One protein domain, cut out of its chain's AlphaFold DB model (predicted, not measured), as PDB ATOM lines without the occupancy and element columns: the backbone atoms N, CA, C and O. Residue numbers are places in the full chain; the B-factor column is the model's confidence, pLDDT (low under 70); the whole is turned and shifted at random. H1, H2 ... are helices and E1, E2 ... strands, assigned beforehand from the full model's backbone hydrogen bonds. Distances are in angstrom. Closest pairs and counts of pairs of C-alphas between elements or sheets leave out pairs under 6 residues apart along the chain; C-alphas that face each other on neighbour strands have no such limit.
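AT A GLANCE: This is residues 3 to 13 and 23 to 88 of the 89 residues of an uncharacterized protein of Actinobacillus pleuropneumoniae serotype 3 (strain JL03) (UniProt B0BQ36). A twisted wall of five strands has one helix, H1, lying slantwise over E2 and E3 on one face, while the other face has no named helix. E4 and E5 extend the sheet beyond the part that H1 covers, and E1 forms the opposite edge. The 77 printed residues hold one named helix and five named strands, in the chain order E1 E2 H1 E3 E4 E5, of mixed class; the mixed sheet runs E1 E2 E3 E4 E5. The whole is compact, with a radius of gyration of the C-alphas of 11.7 A and spans of 34 by 23 by 19 A.

HOW THE PARTS SIT: E2, residues 26 to 31, and E3, residues 62 to 67, are parallel inner strands at 17 degrees, with N 65 and O 28 2.7 A apart. E1, residues 3 to 7, is the antiparallel neighbour of E2, with N 4 and O 29 at 3.0 A. E3, E4, residues 71 to 76, and E5, residues 82 to 87, form a meander, each strand the antiparallel neighbour of the one before; N 64 and O 75 are 2.8 A apart, and N 72 and O 86 are 2.8 A apart. H1, residues 38 to 51, is on the sheet at a height of 8.9 A, at 38 degrees to E2 on the local plane. The closest C-alphas of H1 and E2 are those of Ile 42 and Phe 29, 6.9 A apart. E2, H1 and E3 make a strand-helix-strand unit, two parallel strands joined through a helix, with a left-handed crossover. Every O i to N i+4 pair in H1 is within hydrogen-bond range. E1 and E5 are apart.

IN THESE COORDINATES: E1 begins at C-alpha 3 (85.136, 19.144, -39.732) and is 13.9 A long. E2 measures 16.0 A, H1 20.0 A, E3 16.2 A and E4 16.6 A. E5, 13.8 A, ends at C-alpha 87 (81.046, 39.143, -37.384).

THE WHOLE: The C-alphas farthest apart, Gln 13 and Arg 34, are 35.7 A apart. Residues 14 to 22 are not printed, and the gap across this cut is 8.7 A between C-alphas 13 and 23. Of the links printed whole, none is long. Mean pLDDT of the printed part is 88.6, and residue 13 is under 70.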
ATOM      1  N   TYR A   3      85.981  19.529 -40.852       92.06
ATOM      2  CA  TYR A   3      85.136  19.144 -39.732       92.06
ATOM      3  C   TYR A   3      85.994  18.625 -38.585       92.06
ATOM      4  O   TYR A   3      86.814  17.727 -38.776       92.06
ATOM      5  N   TYR A   4      85.773  19.180 -37.397       93.19
ATOM      6  CA  TYR A   4      86.494  18.811 -36.185       93.19
ATOM      7  C   TYR A   4      85.519  18.638 -35.029       93.19
ATOM      8  O   TYR A   4      84.442  19.232 -34.990       93.19
ATOM      9  N   THR A   5      85.882  17.804 -34.067       93.75
ATOM     10  CA  THR A   5      85.106  17.611 -32.843       93.75
ATOM     11  C   THR A   5      86.068  17.547 -31.674       93.75
ATOM     12  O   THR A   5      87.117  16.917 -31.772       93.75
ATOM     13  N   THR A   6      85.706  18.209 -30.583       92.12
ATOM     14  CA  THR A   6      86.477  18.203 -29.341       92.12
ATOM     15  C   THR A   6      85.551  17.876 -28.177       92.12
ATOM     16  O   THR A   6      84.421  18.375 -28.105       92.12
ATOM     17  N   ASP A   7      86.017  16.993 -27.299       90.00
ATOM     18  CA  ASP A   7      85.365  16.699 -26.029       90.00
ATOM     19  C   ASP A   7      85.812  17.745 -25.008       90.00
ATOM     20  O   ASP A   7      87.004  17.956 -24.785       90.00
ATOM     21  N   VAL A   8      84.842  18.424 -24.411       87.50
ATOM     22  CA  VAL A   8      85.057  19.448 -23.392       87.50
ATOM     23  C   VAL A   8      84.434  19.083 -22.057       87.50
ATOM     24  O   VAL A   8      84.453  19.911 -21.156       87.50
ATOM     25  N   SER A   9      83.907  17.871 -21.893       81.75
ATOM     26  CA  SER A   9      83.166  17.442 -20.702       81.75
ATOM     27  C   SER A   9      83.934  17.664 -19.393       81.75
ATOM     28  O   SER A   9      83.343  18.066 -18.394       81.75
ATOM     29  N   SER A  10      85.261  17.522 -19.402       82.94
ATOM     30  CA  SER A  10      86.135  17.799 -18.252       82.94
ATOM     31  C   SER A  10      86.128  19.266 -17.794       82.94
ATOM     32  O   SER A  10      86.418  19.556 -16.633       82.94
ATOM     33  N   HIS A  11      85.776  20.205 -18.676       80.38
ATOM     34  CA  HIS A  11      85.698  21.636 -18.377       80.38
ATOM     35  C   HIS A  11      84.372  22.058 -17.735       80.38
ATOM     36  O   HIS A  11      84.248  23.204 -17.285       80.38
ATOM     37  N   PHE A  12      83.383  21.168 -17.678       75.56
ATOM     38  CA  PHE A  12      82.057  21.441 -17.139       75.56
ATOM     39  C   PHE A  12      81.839  20.506 -15.948       75.56
ATOM     40  O   PHE A  12      81.535  19.330 -16.106       75.56
ATOM     41  N   GLN A  13      82.060  21.020 -14.733       64.94
ATOM     42  CA  GLN A  13      81.870  20.231 -13.515       64.94
ATOM     43  C   GLN A  13      80.393  19.837 -13.359       64.94
ATOM     44  O   GLN A  13      79.501  20.690 -13.378       64.94
ATOM     45  N   VAL A  23      74.577  18.322 -19.626       78.50
ATOM     46  CA  VAL A  23      75.706  19.274 -19.630       78.50
ATOM     47  C   VAL A  23      76.427  19.263 -20.982       78.50
ATOM     48  O   VAL A  23      76.388  18.259 -21.681       78.50
ATOM     49  N   LEU A  24      77.105  20.354 -21.357       85.25
ATOM     50  CA  LEU A  24      77.885  20.407 -22.596       85.25
ATOM     51  C   LEU A  24      79.044  19.397 -22.567       85.25
ATOM     52  O   LEU A  24      79.950  19.509 -21.745       85.25
ATOM     53  N   HIS A  25      79.031  18.447 -23.501       86.50
ATOM     54  CA  HIS A  25      80.070  17.429 -23.654       86.50
ATOM     55  C   HIS A  25      80.982  17.712 -24.840       86.50
ATOM     56  O   HIS A  25      82.190  17.542 -24.739       86.50
ATOM     57  N   THR A  26      80.420  18.118 -25.977       91.19
ATOM     58  CA  THR A  26      81.169  18.191 -27.238       91.19
ATOM     59  C   THR A  26      80.953  19.510 -27.963       91.19
ATOM     60  O   THR A  26      79.866  20.093 -27.948       91.19
ATOM     61  N   ILE A  27      82.005  19.987 -28.626       93.75
ATOM     62  CA  ILE A  27      81.944  21.127 -29.540       93.75
ATOM     63  C   ILE A  27      82.297  20.617 -30.935       93.75
ATOM     64  O   ILE A  27      83.361  20.030 -31.147       93.75
ATOM     65  N   HIS A  28      81.397  20.845 -31.886       95.38
ATOM     66  CA  HIS A  28      81.584  20.506 -33.291       95.38
ATOM     67  C   HIS A  28      81.991  21.754 -34.062       95.38
ATOM     68  O   HIS A  28      81.249  22.734 -34.065       95.38
ATOM     69  N   PHE A  29      83.122  21.715 -34.755       95.69
ATOM     70  CA  PHE A  29      83.596  22.813 -35.589       95.69
ATOM     71  C   PHE A  29      83.418  22.487 -37.066       95.69
ATOM     72  O   PHE A  29      83.852  21.435 -37.537       95.69
ATOM     73  N   PHE A  30      82.819  23.425 -37.791       94.69
ATOM     74  CA  PHE A  30      82.686  23.419 -39.242       94.69
ATOM     75  C   PHE A  30      83.412  24.648 -39.766       94.69
ATOM     76  O   PHE A  30      82.947  25.768 -39.563       94.69
ATOM     77  N   ILE A  31      84.573  24.445 -40.379       94.19
ATOM     78  CA  ILE A  31      85.482  25.531 -40.750       94.19
ATOM     79  C   ILE A  31      85.586  25.601 -42.263       94.19
ATOM     80  O   ILE A  31      85.817  24.594 -42.935       94.19
ATOM     81  N   ASP A  32      85.390  26.801 -42.791       92.38
ATOM     82  CA  ASP A  32      85.601  27.107 -44.197       92.38
ATOM     83  C   ASP A  32      87.061  26.849 -44.593       92.38
ATOM     84  O   ASP A  32      87.969  27.410 -43.987       92.38
ATOM     85  N   ASP A  33      87.283  26.040 -45.636       88.56
ATOM     86  CA  ASP A  33      88.633  25.666 -46.094       88.56
ATOM     87  C   ASP A  33      89.452  26.875 -46.580       88.56
ATOM     88  O   ASP A  33      90.663  26.778 -46.766       88.56
ATOM     89  N   ARG A  34      88.793  28.013 -46.835       89.12
ATOM     90  CA  ARG A  34      89.447  29.269 -47.223       89.12
ATOM     91  C   ARG A  34      90.190  29.929 -46.063       89.12
ATOM     92  O   ARG A  34      91.015  30.808 -46.307       89.12
ATOM     93  N   LEU A  35      89.885  29.563 -44.820       87.50
ATOM     94  CA  LEU A  35      90.602  30.056 -43.653       87.50
ATOM     95  C   LEU A  35      91.915  29.286 -43.504       87.50
ATOM     96  O   LEU A  35      91.927  28.072 -43.353       87.50
ATOM     97  N   SER A  36      93.044  29.989 -43.500       84.69
ATOM     98  CA  SER A  36      94.306  29.382 -43.078       84.69
ATOM     99  C   SER A  36      94.290  29.108 -41.571       84.69
ATOM    100  O   SER A  36      93.635  29.832 -40.826       84.69
ATOM    101  N   ASP A  37      95.082  28.137 -41.107       89.56
ATOM    102  CA  ASP A  37      95.314  27.896 -39.673       89.56
ATOM    103  C   ASP A  37      94.044  27.469 -38.898       89.56
ATOM    104  O   ASP A  37      93.663  28.049 -37.878       89.56
ATOM    105  N   HIS A  38      93.365  26.422 -39.395       91.00
ATOM    106  CA  HIS A  38      92.139  25.876 -38.791       91.00
ATOM    107  C   HIS A  38      92.282  25.607 -37.286       91.00
ATOM    108  O   HIS A  38      91.356  25.894 -36.529       91.00
ATOM    109  N   GLN A  39      93.439  25.105 -36.839       91.38
ATOM    110  CA  GLN A  39      93.656  24.760 -35.433       91.38
ATOM    111  C   GLN A  39      93.584  25.990 -34.530       91.38
ATOM    112  O   GLN A  39      92.891  25.970 -33.517       91.38
ATOM    113  N   ARG A  40      94.201  27.105 -34.931       93.62
ATOM    114  CA  ARG A  40      94.122  28.353 -34.169       93.62
ATOM    115  C   ARG A  40      92.688  28.863 -34.036       93.62
ATOM    116  O   ARG A  40      92.314  29.399 -32.991       93.62
ATOM    117  N   HIS A  41      91.875  28.707 -35.080       91.75
ATOM    118  CA  HIS A  41      90.455  29.053 -35.034       91.75
ATOM    119  C   HIS A  41      89.673  28.140 -34.081       91.75
ATOM    120  O   HIS A  41      88.884  28.649 -33.281       91.75
ATOM    121  N   ILE A  42      89.921  26.828 -34.122       93.50
ATOM    122  CA  ILE A  42      89.339  25.853 -33.184       93.50
ATOM    123  C   ILE A  42      89.684  26.243 -31.750       93.50
ATOM    124  O   ILE A  42      88.778  26.441 -30.945       93.50
ATOM    125  N   ASP A  43      90.968  26.446 -31.450       94.50
ATOM    126  CA  ASP A  43      91.446  26.752 -30.100       94.50
ATOM    127  C   ASP A  43      90.833  28.052 -29.569       94.50
ATOM    128  O   ASP A  43      90.387  28.124 -28.420       94.50
ATOM    129  N   LYS A  44      90.754  29.090 -30.414       94.19
ATOM    130  CA  LYS A  44      90.131  30.373 -30.060       94.19
ATOM    131  C   LYS A  44      88.680  30.183 -29.619       94.19
ATOM    132  O   LYS A  44      88.285  30.692 -28.569       94.19
ATOM    133  N   TRP A  45      87.886  29.482 -30.421       93.75
ATOM    134  CA  TRP A  45      86.451  29.361 -30.171       93.75
ATOM    135  C   TRP A  45      86.120  28.304 -29.121       93.75
ATOM    136  O   TRP A  45      85.211  28.526 -28.323       93.75
ATOM    137  N   GLN A  46      86.900  27.227 -29.027       93.69
ATOM    138  CA  GLN A  46      86.844  26.287 -27.907       93.69
ATOM    139  C   GLN A  46      87.043  27.029 -26.581       93.69
ATOM    140  O   GLN A  46      86.214  26.912 -25.677       93.69
ATOM    141  N   ASN A  47      88.092  27.850 -26.479       94.00
ATOM    142  CA  ASN A  47      88.362  28.630 -25.273       94.00
ATOM    143  C   ASN A  47      87.254  29.648 -24.984       94.00
ATOM    144  O   ASN A  47      86.834  29.771 -23.834       94.00
ATOM    145  N   HIS A  48      86.735  30.337 -26.007       93.00
ATOM    146  CA  HIS A  48      85.590  31.245 -25.853       93.00
ATOM    147  C   HIS A  48      84.394  30.537 -25.216       93.00
ATOM    148  O   HIS A  48      83.827  31.049 -24.251       93.00
ATOM    149  N   ILE A  49      84.038  29.353 -25.710       91.38
ATOM    150  CA  ILE A  49      82.907  28.574 -25.196       91.38
ATOM    151  C   ILE A  49      83.159  28.128 -23.753       91.38
ATOM    152  O   ILE A  49      82.290  28.289 -22.897       91.38
ATOM    153  N   ILE A  50      84.350  27.599 -23.462       89.06
ATOM    154  CA  ILE A  50      84.712  27.133 -22.116       89.06
ATOM    155  C   ILE A  50      84.652  28.287 -21.106       89.06
ATOM    156  O   ILE A  50      84.082  28.135 -20.025       89.06
ATOM    157  N   ILE A  51      85.192  29.456 -21.461       89.94
ATOM    158  CA  ILE A  51      85.181  30.653 -20.608       89.94
ATOM    159  C   ILE A  51      83.748  31.161 -20.403       89.94
ATOM    160  O   ILE A  51      83.380  31.553 -19.296       89.94
ATOM    161  N   ASN A  52      82.916  31.118 -21.444       86.44
ATOM    162  CA  ASN A  52      81.529  31.581 -21.404       86.44
ATOM    163  C   ASN A  52      80.525  30.487 -21.013       86.44
ATOM    164  O   ASN A  52      79.325  30.663 -21.218       86.44
ATOM    165  N   ARG A  53      80.971  29.382 -20.401       80.94
ATOM    166  CA  ARG A  53      80.123  28.222 -20.082       80.94
ATOM    167  C   ARG A  53      78.830  28.537 -19.329       80.94
ATOM    168  O   ARG A  53      77.837  27.849 -19.521       80.94
ATOM    169  N   SER A  54      78.823  29.576 -18.492       77.25
ATOM    170  CA  SER A  54      77.640  30.004 -17.732       77.25
ATOM    171  C   SER A  54      76.526  30.603 -18.597       77.25
ATOM    172  O   SER A  54      75.388  30.676 -18.139       77.25
ATOM    173  N   LYS A  55      76.833  31.032 -19.828       80.50
ATOM    174  CA  LYS A  55      75.862  31.598 -20.775       80.50
ATOM    175  C   LYS A  55      75.103  30.526 -21.554       80.50
ATOM    176  O   LYS A  55      74.030  30.815 -22.078       80.50
ATOM    177  N   TYR A  56      75.633  29.305 -21.632       79.69
ATOM    178  CA  TYR A  56      74.992  28.226 -22.373       79.69
ATOM    179  C   TYR A  56      74.004  27.457 -21.484       79.69
ATOM    180  O   TYR A  56      74.320  27.135 -20.335       79.69
ATOM    181  N   PRO A  57      72.797  27.150 -21.989       74.69
ATOM    182  CA  PRO A  57      71.806  26.399 -21.233       74.69
ATOM    183  C   PRO A  57      72.313  25.042 -20.726       74.69
ATOM    184  O   PRO A  57      72.902  24.260 -21.469       74.69
ATOM    185  N   LYS A  58      71.981  24.717 -19.470       73.75
ATOM    186  CA  LYS A  58      72.374  23.476 -18.766       73.75
ATOM    187  C   LYS A  58      71.818  22.165 -19.359       73.75
ATOM    188  O   LYS A  58      72.025  21.115 -18.763       73.75
ATOM    189  N   PHE A  59      71.048  22.221 -20.446       78.19
ATOM    190  CA  PHE A  59      70.455  21.052 -21.115       78.19
ATOM    191  C   PHE A  59      71.038  20.787 -22.513       78.19
ATOM    192  O   PHE A  59      70.576  19.880 -23.208       78.19
ATOM    193  N   ILE A  60      72.023  21.578 -22.945       83.31
ATOM    194  CA  ILE A  60      72.693  21.402 -24.233       83.31
ATOM    195  C   ILE A  60      73.895  20.482 -24.046       83.31
ATOM    196  O   ILE A  60      74.857  20.851 -23.380       83.31
ATOM    197  N   SER A  61      73.869  19.316 -24.696       86.56
ATOM    198  CA  SER A  61      74.976  18.348 -24.672       86.56
ATOM    199  C   SER A  61      76.056  18.599 -25.717       86.56
ATOM    200  O   SER A  61      77.171  18.092 -25.597       86.56
ATOM    201  N   SER A  62      75.732  19.353 -26.761       90.19
ATOM    202  CA  SER A  62      76.642  19.608 -27.872       90.19
ATOM    203  C   SER A  62      76.289  20.908 -28.572       90.19
ATOM    204  O   SER A  62      75.110  21.166 -28.817       90.19
ATOM    205  N   ILE A  63      77.297  21.670 -28.978       93.00
ATOM    206  CA  ILE A  63      77.108  22.863 -29.808       93.00
ATOM    207  C   ILE A  63      77.855  22.731 -31.127       93.00
ATOM    208  O   ILE A  63      78.879  22.054 -31.228       93.00
ATOM    209  N   ARG A  64      77.332  23.410 -32.138       94.62
ATOM    210  CA  ARG A  64      77.935  23.564 -33.453       94.62
ATOM    211  C   ARG A  64      78.518  24.961 -33.579       94.62
ATOM    212  O   ARG A  64      77.812  25.939 -33.363       94.62
ATOM    213  N   VAL A  65      79.772  25.048 -33.992       95.50
ATOM    214  CA  VAL A  65      80.467  26.288 -34.321       95.50
ATOM    215  C   VAL A  65      80.763  26.274 -35.814       95.50
ATOM    216  O   VAL A  65      81.613  25.518 -36.276       95.50
ATOM    217  N   ASN A  66      80.049  27.099 -36.573       94.88
ATOM    218  CA  ASN A  66      80.344  27.329 -37.982       94.88
ATOM    219  C   ASN A  66      81.271  28.537 -38.077       94.88
ATOM    220  O   ASN A  66      80.878  29.627 -37.667       94.88
ATOM    221  N   ILE A  67      82.482  28.343 -38.590       94.56
ATOM    222  CA  ILE A  67      83.497  29.380 -38.762       94.56
ATOM    223  C   ILE A  67      83.644  29.624 -40.259       94.56
ATOM    224  O   ILE A  67      84.175  28.785 -40.988       94.56
ATOM    225  N   SER A  68      83.157  30.772 -40.709       92.56
ATOM    226  CA  SER A  68      83.296  31.240 -42.081       92.56
ATOM    227  C   SER A  68      84.302  32.386 -42.154       92.56
ATOM    228  O   SER A  68      84.779  32.894 -41.139       92.56
ATOM    229  N   PHE A  69      84.622  32.813 -43.374       88.44
ATOM    230  CA  PHE A  69      85.495  33.962 -43.601       88.44
ATOM    231  C   PHE A  69      84.925  35.279 -43.042       88.44
ATOM    232  O   PHE A  69      85.685  36.179 -42.706       88.44
ATOM    233  N   TYR A  70      83.597  35.392 -42.942       88.75
ATOM    234  CA  TYR A  70      82.910  36.640 -42.587       88.75
ATOM    235  C   TYR A  70      82.260  36.599 -41.208       88.75
ATOM    236  O   TYR A  70      82.018  37.640 -40.598       88.75
ATOM    237  N   ASP A  71      81.931  35.413 -40.711       93.69
ATOM    238  CA  ASP A  71      81.228  35.265 -39.450       93.69
ATOM    239  C   ASP A  71      81.488  33.927 -38.766       93.69
ATOM    240  O   ASP A  71      81.949  32.949 -39.355       93.69
ATOM    241  N   VAL A  72      81.187  33.904 -37.471       94.81
ATOM    242  CA  VAL A  72      81.183  32.704 -36.647       94.81
ATOM    243  C   VAL A  72      79.832  32.577 -35.974       94.81
ATOM    244  O   VAL A  72      79.365  33.509 -35.320       94.81
ATOM    245  N   ILE A  73      79.203  31.418 -36.128       95.12
ATOM    246  CA  ILE A  73      77.885  31.123 -35.570       95.12
ATOM    247  C   ILE A  73      78.029  29.955 -34.604       95.12
ATOM    248  O   ILE A  73      78.451  28.872 -35.007       95.12
ATOM    249  N   ILE A  74      77.645  30.170 -33.348       94.50
ATOM    250  CA  ILE A  74      77.548  29.137 -32.318       94.50
ATOM    251  C   ILE A  74      76.069  28.795 -32.160       94.50
ATOM    252  O   ILE A  74      75.260  29.665 -31.839       94.50
ATOM    253  N   ALA A  75      75.703  27.540 -32.381       93.19
ATOM    254  CA  ALA A  75      74.328  27.066 -32.303       93.19
ATOM    255  C   ALA A  75      74.219  25.797 -31.458       93.19
ATOM    256  O   ALA A  75      75.152  24.994 -31.400       93.19
ATOM    257  N   ASP A  76      73.063  25.588 -30.834       89.75
ATOM    258  CA  ASP A  76      72.710  24.282 -30.286       89.75
ATOM    259  C   ASP A  76      72.616  23.276 -31.437       89.75
ATOM    260  O   ASP A  76      71.886  23.484 -32.408       89.75
ATOM    261  N   ASN A  77      73.360  22.177 -31.335       83.81
ATOM    262  CA  ASN A  77      73.380  21.167 -32.386       83.81
ATOM    263  C   ASN A  77      72.043  20.412 -32.498       83.81
ATOM    264  O   ASN A  77      71.760  19.861 -33.560       83.81
ATOM    265  N   VAL A  78      71.232  20.378 -31.431       81.81
ATOM    266  CA  VAL A  78      69.946  19.664 -31.409       81.81
ATOM    267  C   VAL A  78      68.822  20.540 -31.948       81.81
ATOM    268  O   VAL A  78      68.153  20.158 -32.904       81.81
ATOM    269  N   SER A  79      68.600  21.711 -31.347       81.69
ATOM    270  CA  SER A  79      67.503  22.599 -31.760       81.69
ATOM    271  C   SER A  79      67.834  23.469 -32.975       81.69
ATOM    272  O   SER A  79      66.931  24.072 -33.553       81.69
ATOM    273  N   GLY A  80      69.111  23.579 -33.358       80.38
ATOM    274  CA  GLY A  80      69.563  24.519 -34.385       80.38
ATOM    275  C   GLY A  80      69.445  25.987 -33.962       80.38
ATOM    276  O   GLY A  80      69.664  26.882 -34.780       80.38
ATOM    277  N   LEU A  81      69.097  26.255 -32.698       88.94
ATOM    278  CA  LEU A  81      68.956  27.605 -32.180       88.94
ATOM    279  C   LEU A  81      70.327  28.276 -32.117       88.94
ATOM    280  O   LEU A  81      71.268  27.749 -31.523       88.94
ATOM    281  N   THR A  82      70.436  29.453 -32.731       92.38
ATOM    282  CA  THR A  82      71.653  30.264 -32.650       92.38
ATOM    283  C   THR A  82      71.803  30.796 -31.230       92.38
ATOM    284  O   THR A  82      70.952  31.540 -30.751       92.38
ATOM    285  N   LEU A  83      72.886  30.397 -30.571       91.75
ATOM    286  CA  LEU A  83      73.245  30.827 -29.222       91.75
ATOM    287  C   LEU A  83      74.044  32.131 -29.284       91.75
ATOM    288  O   LEU A  83      73.796  33.044 -28.504       91.75
ATOM    289  N   GLU A  84      74.976  32.233 -30.237       93.12
ATOM    290  CA  GLU A  84      75.787  33.429 -30.474       93.12
ATOM    291  C   GLU A  84      76.152  33.578 -31.956       93.12
ATOM    292  O   GLU A  84      76.287  32.594 -32.687       93.12
ATOM    293  N   ARG A  85      76.378  34.822 -32.390       94.06
ATOM    294  CA  ARG A  85      76.926  35.148 -33.708       94.06
ATOM    295  C   ARG A  85      77.960  36.261 -33.586       94.06
ATOM    296  O   ARG A  85      77.703  37.270 -32.936       94.06
ATOM    297  N   HIS A  86      79.091  36.088 -34.253       92.50
ATOM    298  CA  HIS A  86      80.213  37.021 -34.283       92.50
ATOM    299  C   HIS A  86      80.521  37.386 -35.733       92.50
ATOM    300  O   HIS A  86      80.670  36.492 -36.559       92.50
ATOM    301  N   VAL A  87      80.626  38.675 -36.052       91.25
ATOM    302  CA  VAL A  87      81.046  39.143 -37.384       91.25
ATOM    303  C   VAL A  87      82.554  39.378 -37.355       91.25
ATOM    304  O   VAL A  87      83.049  40.068 -36.463       91.25
ATOM    305  N   LEU A  88      83.283  38.775 -38.293       81.25
ATOM    306  CA  LEU A  88      84.720  38.969 -38.458       81.25
ATOM    307  C   LEU A  88      84.917  40.204 -39.350       81.25
ATOM    308  O   LEU A  88      84.553  40.174 -40.524       81.25
TER     309      LEU A  88